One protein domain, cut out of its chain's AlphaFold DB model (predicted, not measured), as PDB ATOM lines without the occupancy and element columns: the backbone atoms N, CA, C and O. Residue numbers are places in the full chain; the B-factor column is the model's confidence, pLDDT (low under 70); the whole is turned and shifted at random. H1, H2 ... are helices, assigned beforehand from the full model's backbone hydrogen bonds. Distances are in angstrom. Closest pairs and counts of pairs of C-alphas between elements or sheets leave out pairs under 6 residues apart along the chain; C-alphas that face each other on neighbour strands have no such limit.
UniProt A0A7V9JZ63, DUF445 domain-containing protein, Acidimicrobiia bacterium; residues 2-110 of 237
ATOM      1  N   GLU A   2     183.149 168.982 194.404       38.47
ATOM      2  CA  GLU A   2     182.828 169.713 195.649       38.47
ATOM      3  C   GLU A   2     181.945 170.954 195.422       38.47
ATOM      4  O   GLU A   2     180.975 171.146 196.136       38.47
ATOM      5  N   VAL A   3     182.184 171.709 194.342       41.12
ATOM      6  CA  VAL A   3     181.332 172.846 193.925       41.12
ATOM      7  C   VAL A   3     179.906 172.395 193.574       41.12
ATOM      8  O   VAL A   3     178.944 173.064 193.925       41.12
ATOM      9  N   ALA A   4     179.755 171.229 192.936       44.66
ATOM     10  CA  ALA A   4     178.448 170.709 192.529       44.66
ATOM     11  C   ALA A   4     177.590 170.273 193.734       44.66
ATOM     12  O   ALA A   4     176.371 170.392 193.693       44.66
ATOM     13  N   VAL A   5     178.224 169.806 194.815       49.00
ATOM     14  CA  VAL A   5     177.532 169.347 196.031       49.00
ATOM     15  C   VAL A   5     177.391 170.460 197.077       49.00
ATOM     16  O   VAL A   5     176.385 170.504 197.781       49.00
ATOM     17  N   ALA A   6     178.344 171.394 197.162       47.19
ATOM     18  CA  ALA A   6     178.291 172.527 198.090       47.19
ATOM     19  C   ALA A   6     177.260 173.596 197.681       47.19
ATOM     20  O   ALA A   6     176.675 174.231 198.550       47.19
ATOM     21  N   GLY A   7     177.000 173.760 196.377       53.16
ATOM     22  CA  GLY A   7     176.016 174.716 195.851       53.16
ATOM     23  C   GLY A   7     174.583 174.185 195.726       53.16
ATOM     24  O   GLY A   7     173.728 174.880 195.189       53.16
ATOM     25  N   GLY A   8     174.303 172.946 196.152       60.69
ATOM     26  CA  GLY A   8     172.976 172.333 195.990       60.69
ATOM     27  C   GLY A   8     172.626 171.934 194.548       60.69
ATOM     28  O   GLY A   8     171.474 171.613 194.262       60.69
ATOM     29  N   HIS A   9     173.591 171.912 193.623       67.44
ATOM     30  CA  HIS A   9     173.330 171.620 192.207       67.44
ATOM     31  C   HIS A   9     172.841 170.185 191.959       67.44
ATOM     32  O   HIS A   9     172.177 169.923 190.959       67.44
ATOM     33  N   HIS A  10     173.113 169.248 192.870       74.31
ATOM     34  CA  HIS A  10     172.538 167.900 192.830       74.31
ATOM     35  C   HIS A  10     171.034 167.883 193.130       74.31
ATOM     36  O   HIS A  10     170.347 167.003 192.620       74.31
ATOM     37  N   GLN A  11     170.505 168.850 193.890       76.75
ATOM     38  CA  GLN A  11     169.056 169.006 194.072       76.75
ATOM     39  C   GLN A  11     168.402 169.541 192.796       76.75
ATOM     40  O   GLN A  11     167.408 168.981 192.359       76.75
ATOM     41  N   ALA A  12     169.027 170.511 192.122       72.69
ATOM     42  CA  ALA A  12     168.554 170.980 190.817       72.69
ATOM     43  C   ALA A  12     168.583 169.866 189.748       72.69
ATOM     44  O   ALA A  12     167.687 169.765 188.912       72.69
ATOM     45  N   ALA A  13     169.594 168.990 189.787       74.81
ATOM     46  CA  ALA A  13     169.631 167.802 188.936       74.81
ATOM     47  C   ALA A  13     168.503 166.811 189.279       74.81
ATOM     48  O   ALA A  13     167.885 166.255 188.373       74.81
ATOM     49  N   LEU A  14     168.210 166.609 190.568       81.50
ATOM     50  CA  LEU A  14     167.084 165.787 191.011       81.50
ATOM     51  C   LEU A  14     165.745 166.374 190.540       81.50
ATOM     52  O   LEU A  14     164.915 165.624 190.038       81.50
ATOM     53  N   ASP A  15     165.565 167.694 190.612       75.81
ATOM     54  CA  ASP A  15     164.365 168.382 190.119       75.81
ATOM     55  C   ASP A  15     164.160 168.145 188.621       75.81
ATOM     56  O   ASP A  15     163.066 167.775 188.192       75.81
ATOM     57  N   ALA A  16     165.225 168.275 187.824       72.06
ATOM     58  CA  ALA A  16     165.173 168.005 186.390       72.06
ATOM     59  C   ALA A  16     164.801 166.541 186.089       72.06
ATOM     60  O   ALA A  16     164.010 166.273 185.182       72.06
ATOM     61  N   VAL A  17     165.330 165.588 186.863       77.62
ATOM     62  CA  VAL A  17     165.003 164.160 186.722       77.62
ATOM     63  C   VAL A  17     163.556 163.868 187.122       77.62
ATOM     64  O   VAL A  17     162.877 163.119 186.418       77.62
ATOM     65  N   LEU A  18     163.064 164.447 188.220       79.75
ATOM     66  CA  LEU A  18     161.676 164.289 188.667       79.75
ATOM     67  C   LEU A  18     160.702 164.866 187.634       79.75
ATOM     68  O   LEU A  18     159.775 164.167 187.223       79.75
ATOM     69  N   ALA A  19     160.963 166.081 187.145       74.56
ATOM     70  CA  ALA A  19     160.156 166.728 186.112       74.56
ATOM     71  C   ALA A  19     160.167 165.937 184.793       74.56
ATOM     72  O   ALA A  19     159.115 165.693 184.204       74.56
ATOM     73  N   GLY A  20     161.340 165.468 184.353       73.44
ATOM     74  CA  GLY A  20     161.460 164.636 183.155       73.44
ATOM     75  C   GLY A  20     160.729 163.296 183.288       73.44
ATOM     76  O   GLY A  20     160.061 162.860 182.351       73.44
ATOM     77  N   SER A  21     160.797 162.662 184.461       77.44
ATOM     78  CA  SER A  21     160.109 161.393 184.734       77.44
ATOM     79  C   SER A  21     158.590 161.560 184.753       77.44
ATOM     80  O   SER A  21     157.883 160.742 184.165       77.44
ATOM     81  N   ALA A  22     158.092 162.631 185.378       76.50
ATOM     82  CA  ALA A  22     156.672 162.968 185.384       76.50
ATOM     83  C   ALA A  22     156.163 163.234 183.958       76.50
ATOM     84  O   ALA A  22     155.196 162.609 183.521       76.50
ATOM     85  N   GLY A  23     156.889 164.050 183.186       73.25
ATOM     86  CA  GLY A  23     156.559 164.324 181.788       73.25
ATOM     87  C   GLY A  23     156.545 163.061 180.919       73.25
ATOM     88  O   GLY A  23     155.634 162.887 180.109       73.25
ATOM     89  N   LEU A  24     157.496 162.139 181.106       75.44
ATOM     90  CA  LEU A  24     157.507 160.856 180.395       75.44
ATOM     91  C   LEU A  24     156.304 159.975 180.755       75.44
ATOM     92  O   LEU A  24     155.744 159.340 179.860       75.44
ATOM     93  N   LEU A  25     155.904 159.931 182.028       83.12
ATOM     94  CA  LEU A  25     154.745 159.157 182.485       83.12
ATOM     95  C   LEU A  25     153.424 159.682 181.917       83.12
ATOM     96  O   LEU A  25     152.528 158.888 181.621       83.12
ATOM     97  N   GLU A  26     153.302 161.000 181.773       78.50
ATOM     98  CA  GLU A  26     152.128 161.642 181.183       78.50
ATOM     99  C   GLU A  26     152.069 161.418 179.668       78.50
ATOM    100  O   GLU A  26     151.070 160.916 179.156       78.50
ATOM    101  N   HIS A  27     153.157 161.705 178.946       79.12
ATOM    102  CA  HIS A  27     153.173 161.614 177.480       79.12
ATOM    103  C   HIS A  27     153.075 160.174 176.963       79.12
ATOM    104  O   HIS A  27     152.511 159.941 175.895       79.12
ATOM    105  N   ASN A  28     153.598 159.195 177.710       84.25
ATOM    106  CA  ASN A  28     153.640 157.792 177.284       84.25
ATOM    107  C   ASN A  28     152.574 156.920 177.960       84.25
ATOM    108  O   ASN A  28     152.661 155.694 177.897       84.25
ATOM    109  N   GLN A  29     151.554 157.510 178.594       86.56
ATOM    110  CA  GLN A  29     150.524 156.759 179.322       86.56
ATOM    111  C   GLN A  29     149.869 155.663 178.461       86.56
ATOM    112  O   GLN A  29     149.671 154.544 178.934       86.56
ATOM    113  N   ALA A  30     149.573 155.957 177.191       84.62
ATOM    114  CA  ALA A  30     148.961 154.999 176.269       84.62
ATOM    115  C   ALA A  30     149.887 153.811 175.951       84.62
ATOM    116  O   ALA A  30     149.438 152.665 175.955       84.62
ATOM    117  N   GLU A  31     151.184 154.061 175.730       86.75
ATOM    118  CA  GLU A  31     152.162 152.990 175.508       86.75
ATOM    119  C   GLU A  31     152.371 152.163 176.782       86.75
ATOM    120  O   GLU A  31     152.424 150.937 176.721       86.75
ATOM    121  N   LEU A  32     152.432 152.812 177.948       87.06
ATOM    122  CA  LEU A  32     152.556 152.134 179.237       87.06
ATOM    123  C   LEU A  32     151.345 151.240 179.531       87.06
ATOM    124  O   LEU A  32     151.533 150.116 179.995       87.06
ATOM    125  N   ARG A  33     150.122 151.692 179.217       89.25
ATOM    126  CA  ARG A  33     148.910 150.864 179.331       89.25
ATOM    127  C   ARG A  33     148.980 149.667 178.389       89.25
ATOM    128  O   ARG A  33     148.780 148.547 178.840       89.25
ATOM    129  N   ALA A  34     149.326 149.884 177.120       87.50
ATOM    130  CA  ALA A  34     149.449 148.804 176.138       87.50
ATOM    131  C   ALA A  34     150.523 147.774 176.532       87.50
ATOM    132  O   ALA A  34     150.337 146.570 176.361       87.50
ATOM    133  N   ARG A  35     151.644 148.231 177.104       88.62
ATOM    134  CA  ARG A  35     152.670 147.332 177.644       88.62
ATOM    135  C   ARG A  35     152.180 146.553 178.854       88.62
ATOM    136  O   ARG A  35     152.483 145.364 178.922       88.62
ATOM    137  N   LEU A  36     151.455 147.182 179.782       88.00
ATOM    138  CA  LEU A  36     150.873 146.461 180.912       88.00
ATOM    139  C   LEU A  36     149.926 145.371 180.405       88.00
ATOM    140  O   LEU A  36     150.129 144.219 180.755       88.00
ATOM    141  N   ASP A  37     149.019 145.712 179.488       86.81
ATOM    142  CA  ASP A  37     148.084 144.774 178.857       86.81
ATOM    143  C   ASP A  37     148.796 143.541 178.283       86.81
ATOM    144  O   ASP A  37     148.421 142.401 178.541       86.81
ATOM    145  N   SER A  38     149.901 143.770 177.566       87.19
ATOM    146  CA  SER A  38     150.696 142.699 176.957       87.19
ATOM    147  C   SER A  38     151.394 141.778 177.964       87.19
ATOM    148  O   SER A  38     151.725 140.639 177.634       87.19
ATOM    149  N   GLN A  39     151.655 142.272 179.177       88.88
ATOM    150  CA  GLN A  39     152.283 141.513 180.259       88.88
ATOM    151  C   GLN A  39     151.265 140.973 181.266       88.88
ATOM    152  O   GLN A  39     151.630 140.172 182.134       88.88
ATOM    153  N   SER A  40     150.004 141.380 181.154       87.88
ATOM    154  CA  SER A  40     148.955 140.964 182.064       87.88
ATOM    155  C   SER A  40     148.588 139.497 181.838       87.88
ATOM    156  O   SER A  40     148.425 139.042 180.702       87.88
ATOM    157  N   PRO A  41     148.484 138.699 182.915       90.69
ATOM    158  CA  PRO A  41     148.106 137.303 182.785       90.69
ATOM    159  C   PRO A  41     146.711 137.141 182.172       90.69
ATOM    160  O   PRO A  41     145.779 137.840 182.555       90.69
ATOM    161  N   TRP A  42     146.537 136.122 181.325       86.69
ATOM    162  CA  TRP A  42     145.278 135.819 180.620       86.69
ATOM    163  C   TRP A  42     144.046 135.616 181.523       86.69
ATOM    164  O   TRP A  42     142.920 135.601 181.035       86.69
ATOM    165  N   TRP A  43     144.245 135.402 182.827       90.94
ATOM    166  CA  TRP A  43     143.176 135.195 183.805       90.94
ATOM    167  C   TRP A  43     142.687 136.494 184.469       90.94
ATOM    168  O   TRP A  43     141.696 136.451 185.201       90.94
ATOM    169  N   VAL A  44     143.362 137.632 184.258       89.69
ATOM    170  CA  VAL A  44     142.985 138.928 184.844       89.69
ATOM    171  C   VAL A  44     141.902 139.588 183.981       89.69
ATOM    172  O   VAL A  44     142.123 139.777 182.790       89.69
ATOM    173  N   PRO A  45     140.739 139.970 184.543       91.94
ATOM    174  CA  PRO A  45     139.727 140.713 183.793       91.94
ATOM    175  C   PRO A  45     140.176 142.144 183.459       91.94
ATOM    176  O   PRO A  45     140.702 142.828 184.338       91.94
ATOM    177  N   ASP A  46     139.840 142.641 182.266       87.25
ATOM    178  CA  ASP A  46     140.221 143.983 181.779       87.25
ATOM    179  C   ASP A  46     139.883 145.111 182.769       87.25
ATOM    180  O   ASP A  46     140.703 145.975 183.057       87.25
ATOM    181  N   ALA A  47     138.701 145.058 183.393       87.94
ATOM    182  CA  ALA A  47     138.277 146.063 184.372       87.94
ATOM    183  C   ALA A  47     139.157 146.100 185.639       87.94
ATOM    184  O   ALA A  47     139.242 147.129 186.317       87.94
ATOM    185  N   VAL A  48     139.778 144.972 186.000       90.56
ATOM    186  CA  VAL A  48     140.734 144.896 187.110       90.56
ATOM    187  C   VAL A  48     142.084 145.445 186.663       90.56
ATOM    188  O   VAL A  48     142.676 146.224 187.407       90.56
ATOM    189  N   ASP A  49     142.528 145.099 185.455       90.69
ATOM    190  CA  ASP A  49     143.767 145.612 184.865       90.69
ATOM    191  C   ASP A  49     143.759 147.142 184.761       90.69
ATOM    192  O   ASP A  49     144.631 147.813 185.313       90.69
ATOM    193  N   ASP A  50     142.689 147.706 184.192       89.56
ATOM    194  CA  ASP A  50     142.489 149.151 184.065       89.56
ATOM    195  C   ASP A  50     142.530 149.855 185.423       89.56
ATOM    196  O   ASP A  50     143.140 150.917 185.588       89.56
ATOM    197  N   ARG A  51     141.900 149.251 186.438       90.44
ATOM    198  CA  ARG A  51     141.894 149.785 187.804       90.44
ATOM    199  C   ARG A  51     143.296 149.771 188.411       90.44
ATOM    200  O   ARG A  51     143.649 150.714 189.124       90.44
ATOM    201  N   ILE A  52     144.061 148.704 188.185       90.38
ATOM    202  CA  ILE A  52     145.437 148.569 188.673       90.38
ATOM    203  C   ILE A  52     146.320 149.603 187.985       90.38
ATOM    204  O   ILE A  52     146.984 150.366 188.685       90.38
ATOM    205  N   PHE A  53     146.266 149.690 186.654       91.81
ATOM    206  CA  PHE A  53     147.010 150.682 185.887       91.81
ATOM    207  C   PHE A  53     146.725 152.095 186.387       91.81
ATOM    208  O   PHE A  53     147.652 152.816 186.745       91.81
ATOM    209  N   ALA A  54     145.445 152.465 186.495       90.62
ATOM    210  CA  ALA A  54     145.043 153.789 186.952       90.62
ATOM    211  C   ALA A  54     145.558 154.093 188.368       90.62
ATOM    212  O   ALA A  54     146.042 155.193 188.620       90.62
ATOM    213  N   LYS A  55     145.499 153.125 189.295       92.06
ATOM    214  CA  LYS A  55     146.023 153.309 190.659       92.06
ATOM    215  C   LYS A  55     147.541 153.425 190.705       92.06
ATOM    216  O   LYS A  55     148.047 154.241 191.469       92.06
ATOM    217  N   VAL A  56     148.258 152.604 189.943       91.56
ATOM    218  CA  VAL A  56     149.726 152.626 189.908       91.56
ATOM    219  C   VAL A  56     150.209 153.910 189.248       91.56
ATOM    220  O   VAL A  56     151.048 154.596 189.817       91.56
ATOM    221  N   HIS A  57     149.640 154.271 188.099       90.31
ATOM    222  CA  HIS A  57     149.970 155.504 187.384       90.31
ATOM    223  C   HIS A  57     149.710 156.736 188.254       90.31
ATOM    224  O   HIS A  57     150.619 157.543 188.448       90.31
ATOM    225  N   ALA A  58     148.528 156.825 188.875       90.12
ATOM    226  CA  ALA A  58     148.213 157.908 189.803       90.12
ATOM    227  C   ALA A  58     149.156 157.915 191.013       90.12
ATOM    228  O   ALA A  58     149.649 158.969 191.390       90.12
ATOM    229  N   GLY A  59     149.451 156.750 191.598       92.31
ATOM    230  CA  GLY A  59     150.342 156.637 192.752       92.31
ATOM    231  C   GLY A  59     151.777 157.074 192.455       92.31
ATOM    232  O   GLY A  59     152.360 157.807 193.246       92.31
ATOM    233  N   VAL A  60     152.338 156.667 191.313       91.38
ATOM    234  CA  VAL A  60     153.692 157.075 190.904       91.38
ATOM    235  C   VAL A  60     153.724 158.562 190.563       91.38
ATOM    236  O   VAL A  60     154.647 159.251 190.982       91.38
ATOM    237  N   THR A  61     152.708 159.070 189.863       88.75
ATOM    238  CA  THR A  61     152.615 160.497 189.517       88.75
ATOM    239  C   THR A  61     152.517 161.358 190.777       88.75
ATOM    240  O   THR A  61     153.295 162.295 190.931       88.75
ATOM    241  N   ASN A  62     151.645 160.989 191.724       90.69
ATOM    242  CA  ASN A  62     151.551 161.663 193.020       90.69
ATOM    243  C   ASN A  62     152.866 161.599 193.787       90.69
ATOM    244  O   ASN A  62     153.301 162.611 194.310       90.69
ATOM    245  N   PHE A  63     153.518 160.439 193.835       90.62
ATOM    246  CA  PHE A  63     154.785 160.305 194.543       90.62
ATOM    247  C   PHE A  63     155.885 161.190 193.938       90.62
ATOM    248  O   PHE A  63     156.633 161.826 194.673       90.62
ATOM    249  N   LEU A  64     155.983 161.261 192.606       87.69
ATOM    250  CA  LEU A  64     156.929 162.154 191.933       87.69
ATOM    251  C   LEU A  64     156.631 163.627 192.241       87.69
ATOM    252  O   LEU A  64     157.569 164.382 192.494       87.69
ATOM    253  N   ALA A  65     155.352 164.013 192.263       85.56
ATOM    254  CA  ALA A  65     154.924 165.358 192.636       85.56
ATOM    255  C   ALA A  65     155.232 165.670 194.110       85.56
ATOM    256  O   ALA A  65     155.856 166.684 194.388       85.56
ATOM    257  N   GLU A  66     154.905 164.770 195.040       89.75
ATOM    258  CA  GLU A  66     155.185 164.908 196.476       89.75
ATOM    259  C   GLU A  66     156.685 165.069 196.749       89.75
ATOM    260  O   GLU A  66     157.095 165.951 197.502       89.75
ATOM    261  N   VAL A  67     157.527 164.255 196.100       89.94
ATOM    262  CA  VAL A  67     158.986 164.405 196.192       89.94
ATOM    263  C   VAL A  67     159.421 165.732 195.567       89.94
ATOM    264  O   VAL A  67     160.323 166.375 196.093       89.94
ATOM    265  N   GLY A  68     158.814 166.141 194.452       82.38
ATOM    266  CA  GLY A  68     159.105 167.392 193.756       82.38
ATOM    267  C   GLY A  68     158.811 168.634 194.599       82.38
ATOM    268  O   GLY A  68     159.670 169.507 194.706       82.38
ATOM    269  N   GLU A  69     157.633 168.681 195.215       86.88
ATOM    270  CA  GLU A  69     157.080 169.835 195.927       86.88
ATOM    271  C   GLU A  69     157.640 170.025 197.337       86.88
ATOM    272  O   GLU A  69     157.704 171.164 197.798       86.88
ATOM    273  N   ASP A  70     158.041 168.947 198.021       86.19
ATOM    274  CA  ASP A  70     158.604 169.001 199.373       86.19
ATOM    275  C   ASP A  70     160.146 168.938 199.333       86.19
ATOM    276  O   ASP A  70     160.723 167.863 199.126       86.19
ATOM    277  N   PRO A  71     160.859 170.061 199.568       81.19
ATOM    278  CA  PRO A  71     162.320 170.078 199.610       81.19
ATOM    279  C   PRO A  71     162.898 169.226 200.748       81.19
ATOM    280  O   PRO A  71     164.009 168.706 200.626       81.19
ATOM    281  N   ASP A  72     162.139 169.038 201.832       84.12
ATOM    282  CA  ASP A  72     162.509 168.245 203.002       84.12
ATOM    283  C   ASP A  72     162.009 166.793 202.905       84.12
ATOM    284  O   ASP A  72     162.039 166.040 203.891       84.12
ATOM    285  N   HIS A  73     161.597 166.347 201.717       90.88
ATOM    286  CA  HIS A  73     161.103 164.993 201.534       90.88
ATOM    287  C   HIS A  73     162.176 163.944 201.876       90.88
ATOM    288  O   HIS A  73     163.365 164.081 201.569       90.88
ATOM    289  N   HIS A  74     161.765 162.829 202.488       90.81
ATOM    290  CA  HIS A  74     162.702 161.800 202.958       90.81
ATOM    291  C   HIS A  74     163.582 161.222 201.831       90.81
ATOM    292  O   HIS A  74     164.753 160.919 202.058       90.81
ATOM    293  N   VAL A  75     163.036 161.102 200.615       89.25
ATOM    294  CA  VAL A  75     163.764 160.626 199.424       89.25
ATOM    295  C   VAL A  75     164.852 161.612 199.025       89.25
ATOM    296  O   VAL A  75     165.963 161.186 198.717       89.25
ATOM    297  N   ARG A  76     164.561 162.919 199.071       87.62
ATOM    298  CA  ARG A  76     165.544 163.962 198.758       87.62
ATOM    299  C   ARG A  76     166.708 163.922 199.733       87.62
ATOM    300  O   ARG A  76     167.856 163.960 199.298       87.62
ATOM    301  N   ARG A  77     166.425 163.755 201.029       87.81
ATOM    302  CA  ARG A  77     167.464 163.592 202.059       87.81
ATOM    303  C   ARG A  77     168.305 162.336 201.845       87.81
ATOM    304  O   ARG A  77     169.525 162.416 201.874       87.81
ATOM    305  N   GLN A  78     167.684 161.192 201.556       88.44
ATOM    306  CA  GLN A  78     168.435 159.964 201.260       88.44
ATOM    307  C   GLN A  78     169.294 160.088 199.999       88.44
ATOM    308  O   GLN A  78     170.409 159.567 199.953       88.44
ATOM    309  N   PHE A  79     168.779 160.750 198.961       85.94
ATOM    310  CA  PHE A  79     169.538 161.031 197.748       85.94
ATOM    311  C   PHE A  79     170.757 161.901 198.064       85.94
ATOM    312  O   PHE A  79     171.875 161.557 197.693       85.94
ATOM    313  N   ASP A  80     170.546 162.974 198.819       85.19
ATOM    314  CA  ASP A  80     171.581 163.900 199.263       85.19
ATOM    315  C   ASP A  80     172.681 163.199 200.085       85.19
ATOM    316  O   ASP A  80     173.869 163.310 199.778       85.19
ATOM    317  N   GLU A  81     172.298 162.388 201.070       86.19
ATOM    318  CA  GLU A  81     173.223 161.571 201.864       86.19
ATOM    319  C   GLU A  81     174.035 160.602 200.996       86.19
ATOM    320  O   GLU A  81     175.256 160.515 201.143       86.19
ATOM    321  N   ARG A  82     173.387 159.904 200.055       86.00
ATOM    322  CA  ARG A  82     174.069 158.973 199.144       86.00
ATOM    323  C   ARG A  82     175.032 159.675 198.200       86.00
ATOM    324  O   ARG A  82     176.124 159.161 197.973       86.00
ATOM    325  N   VAL A  83     174.655 160.831 197.660       83.56
ATOM    326  CA  VAL A  83     175.531 161.624 196.789       83.56
ATOM    327  C   VAL A  83     176.750 162.109 197.570       83.56
ATOM    328  O   VAL A  83     177.872 161.984 197.077       83.56
ATOM    329  N   ARG A  84     176.571 162.591 198.806       82.81
ATOM    330  CA  ARG A  84     177.703 162.980 199.662       82.81
ATOM    331  C   ARG A  84     178.614 161.801 199.983       82.81
ATOM    332  O   ARG A  84     179.829 161.939 199.864       82.81
ATOM    333  N   ALA A  85     178.046 160.651 200.339       84.12
ATOM    334  CA  ALA A  85     178.815 159.436 200.592       84.12
ATOM    335  C   ALA A  85     179.615 159.011 199.352       84.12
ATOM    336  O   ALA A  85     180.810 158.764 199.455       84.12
ATOM    337  N   LEU A  86     178.995 159.034 198.168       79.62
ATOM    338  CA  LEU A  86     179.664 158.714 196.908       79.62
ATOM    339  C   LEU A  86     180.833 159.663 196.616       79.62
ATOM    340  O   LEU A  86     181.892 159.215 196.186       79.62
ATOM    341  N   VAL A  87     180.667 160.967 196.853       80.88
ATOM    342  CA  VAL A  87     181.754 161.943 196.674       80.88
ATOM    343  C   VAL A  87     182.906 161.679 197.638       80.88
ATOM    344  O   VAL A  87     184.067 161.742 197.236       80.88
ATOM    345  N   GLU A  88     182.603 161.358 198.890       80.38
ATOM    346  CA  GLU A  88     183.616 161.008 199.883       80.38
ATOM    347  C   GLU A  88     184.331 159.690 199.556       80.38
ATOM    348  O   GLU A  88     185.551 159.591 199.701       80.38
ATOM    349  N   ASP A  89     183.615 158.698 199.040       80.19
ATOM    350  CA  ASP A  89     184.198 157.422 198.630       80.19
ATOM    351  C   ASP A  89     185.078 157.579 197.382       80.19
ATOM    352  O   ASP A  89     186.179 157.026 197.332       80.19
ATOM    353  N   LEU A  90     184.666 158.412 196.419       78.44
ATOM    354  CA  LEU A  90     185.481 158.783 195.256       78.44
ATOM    355  C   LEU A  90     186.773 159.510 195.648       78.44
ATOM    356  O   LEU A  90     187.779 159.383 194.956       78.44
ATOM    357  N   ARG A  91     186.773 160.256 196.758       76.19
ATOM    358  CA  ARG A  91     187.977 160.925 197.280       76.19
ATOM    359  C   ARG A  91     188.950 159.961 197.930       76.19
ATOM    360  O   ARG A  91     190.158 160.128 197.799       76.19
ATOM    361  N   ARG A  92     188.427 159.000 198.688       81.62
ATOM    362  CA  ARG A  92     189.252 158.091 199.493       81.62
ATOM    363  C   ARG A  92     189.709 156.863 198.719       81.62
ATOM    364  O   ARG A  92     190.702 156.260 199.112       81.62
ATOM    365  N   SER A  93     189.014 156.498 197.642       82.50
ATOM    366  CA  SER A  93     189.347 155.341 196.817       82.50
ATOM    367  C   SER A  93     189.877 155.764 195.441       82.50
ATOM    368  O   SER A  93     189.100 156.170 194.569       82.50
ATOM    369  N   PRO A  94     191.190 155.597 195.194       77.06
ATOM    370  CA  PRO A  94     191.779 155.783 193.869       77.06
ATOM    371  C   PRO A  94     191.141 154.873 192.811       77.06
ATOM    372  O   PRO A  94     191.025 155.254 191.650       77.06
ATOM    373  N   GLU A  95     190.695 153.683 193.215       82.56
ATOM    374  CA  GLU A  95     190.069 152.686 192.343       82.56
ATOM    375  C   GLU A  95     188.684 153.141 191.866       82.56
ATOM    376  O   GLU A  95     188.375 153.041 190.677       82.56
ATOM    377  N   LEU A  96     187.859 153.695 192.765       76.12
ATOM    378  CA  LEU A  96     186.558 154.258 192.393       76.12
ATOM    379  C   LEU A  96     186.717 155.503 191.519       76.12
ATOM    380  O   LEU A  96     185.974 155.658 190.552       76.12
ATOM    381  N   SER A  97     187.701 156.356 191.815       74.94
ATOM    382  CA  SER A  97     187.995 157.521 190.977       74.94
ATOM    383  C   SER A  97     188.435 157.109 189.573       74.94
ATOM    384  O   SER A  97     187.960 157.683 188.597       74.94
ATOM    385  N   ALA A  98     189.303 156.100 189.450       79.75
ATOM    386  CA  ALA A  98     189.737 155.585 188.153       79.75
ATOM    387  C   ALA A  98     188.558 155.012 187.353       79.75
ATOM    388  O   ALA A  98     188.407 155.309 186.170       79.75
ATOM    389  N   LYS A  99     187.676 154.260 188.015       79.31
ATOM    390  CA  LYS A  99     186.482 153.683 187.390       79.31
ATOM    391  C   LYS A  99     185.460 154.745 186.978       79.31
ATOM    392  O   LYS A  99     184.806 154.599 185.951       79.31
ATOM    393  N   ALA A 100     185.330 155.821 187.752       75.50
ATOM    394  CA  ALA A 100     184.483 156.956 187.405       75.50
ATOM    395  C   ALA A 100     185.025 157.727 186.193       75.50
ATOM    396  O   ALA A 100     184.250 158.084 185.307       75.50
ATOM    397  N   GLU A 101     186.340 157.948 186.122       78.44
ATOM    398  CA  GLU A 101     186.979 158.565 184.954       78.44
ATOM    399  C   GLU A 101     186.862 157.684 183.705       78.44
ATOM    400  O   GLU A 101     186.567 158.191 182.626       78.44
ATOM    401  N   GLU A 102     186.995 156.365 183.850       83.25
ATOM    402  CA  GLU A 102     186.763 155.413 182.762       83.25
ATOM    403  C   GLU A 102     185.314 155.474 182.259       83.25
ATOM    404  O   GLU A 102     185.077 155.596 181.058       83.25
ATOM    405  N   LEU A 103     184.333 155.455 183.167       78.88
ATOM    406  CA  LEU A 103     182.919 155.537 182.803       78.88
ATOM    407  C   LEU A 103     182.588 156.872 182.120       78.88
ATOM    408  O   LEU A 103     181.876 156.906 181.121       78.88
ATOM    409  N   LYS A 104     183.135 157.977 182.640       80.94
ATOM    410  CA  LYS A 104     183.012 159.312 182.046       80.94
ATOM    411  C   LYS A 104     183.578 159.330 180.629       80.94
ATOM    412  O   LYS A 104     182.915 159.842 179.730       80.94
ATOM    413  N   ALA A 105     184.770 158.771 180.425       78.12
ATOM    414  CA  ALA A 105     185.379 158.677 179.106       78.12
ATOM    415  C   ALA A 105     184.502 157.854 178.151       78.12
ATOM    416  O   ALA A 105     184.204 158.325 177.064       78.12
ATOM    417  N   GLN A 106     184.001 156.690 178.580       77.88
ATOM    418  CA  GLN A 106     183.116 155.850 177.763       77.88
ATOM    419  C   GLN A 106     181.816 156.559 177.365       77.88
ATOM    420  O   GLN A 106     181.373 156.437 176.226       77.88
ATOM    421  N   VAL A 107     181.199 157.308 178.283       74.69
ATOM    422  CA  VAL A 107     179.973 158.067 177.996       74.69
ATOM    423  C   VAL A 107     180.253 159.208 177.018       74.69
ATOM    424  O   VAL A 107     179.490 159.391 176.074       74.69
ATOM    425  N   LEU A 108     181.343 159.956 177.208       75.69
ATOM    426  CA  LEU A 108     181.722 161.064 176.321       75.69
ATOM    427  C   LEU A 108     182.172 160.592 174.932       75.69
ATOM    428  O   LEU A 108     181.962 161.293 173.942       75.69
ATOM    429  N   ASP A 109     182.768 159.405 174.851       77.44
ATOM    430  CA  ASP A 109     183.226 158.810 173.594       77.44
ATOM    431  C   ASP A 109     182.106 158.052 172.859       77.44
ATOM    432  O   ASP A 109     182.260 157.635 171.712       77.44
ATOM    433  N   HIS A 110     180.937 157.894 173.490       83.44
ATOM    434  CA  HIS A 110     179.817 157.199 172.878       83.44
ATOM    435  C   HIS A 110     179.232 158.024 171.709       83.44
ATOM    436  O   HIS A 110     178.765 159.150 171.922       83.44
TER     437      HIS A 110
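What this domain is: This is residues 2 to 110 of the 237 residues of the protein "DUF445 domain-containing protein" of Acidimicrobiia bacterium (UniProt A0A7V9JZ63). Helices H2 and H4 run side by side in opposite directions, with H3 at one end. Beyond the other end H5 extends the length, and H6 turns off it at a corner, residues 101 to 110 sticking out. The printed part has 109 residues with six named helices, H1 to H6 in order along the chain, and no named strand; its class is all helix, with 94 of the 109 printed residues in the helices, and it is only just loose, close to extended, with a radius of gyration of the C-alphas of 19.2 A and spans of 55 by 34 by 22 A.

Where its parts are: H1, residues 2 to 6, begins at C-alpha 2 (182.828, 169.713, 195.649). H2 is residues 9 to 27, H3 29 to 39, H4 46 to 69, 34.0 A long, H5 74 to 92, 27.0 A, and H6 94 to 109, ending at C-alpha 109 (183.226, 158.810, 173.594).

How they stand to each other: H2 touches residues 57 to 68 of H4, opposite ways at a shallow tilt of 24 degrees; closest C-alphas, Leu 18 and Leu 64, 6.1 A. H5 and H6 touch only at the corner; closest C-alphas, Leu 90 and Ser 97, 5.1 A. In each helix every O i to N i+4 pair is within hydrogen-bond range.

The domain as a whole: The printed part has no cut and no long link. Residues 2 to 9 have pLDDT under 70.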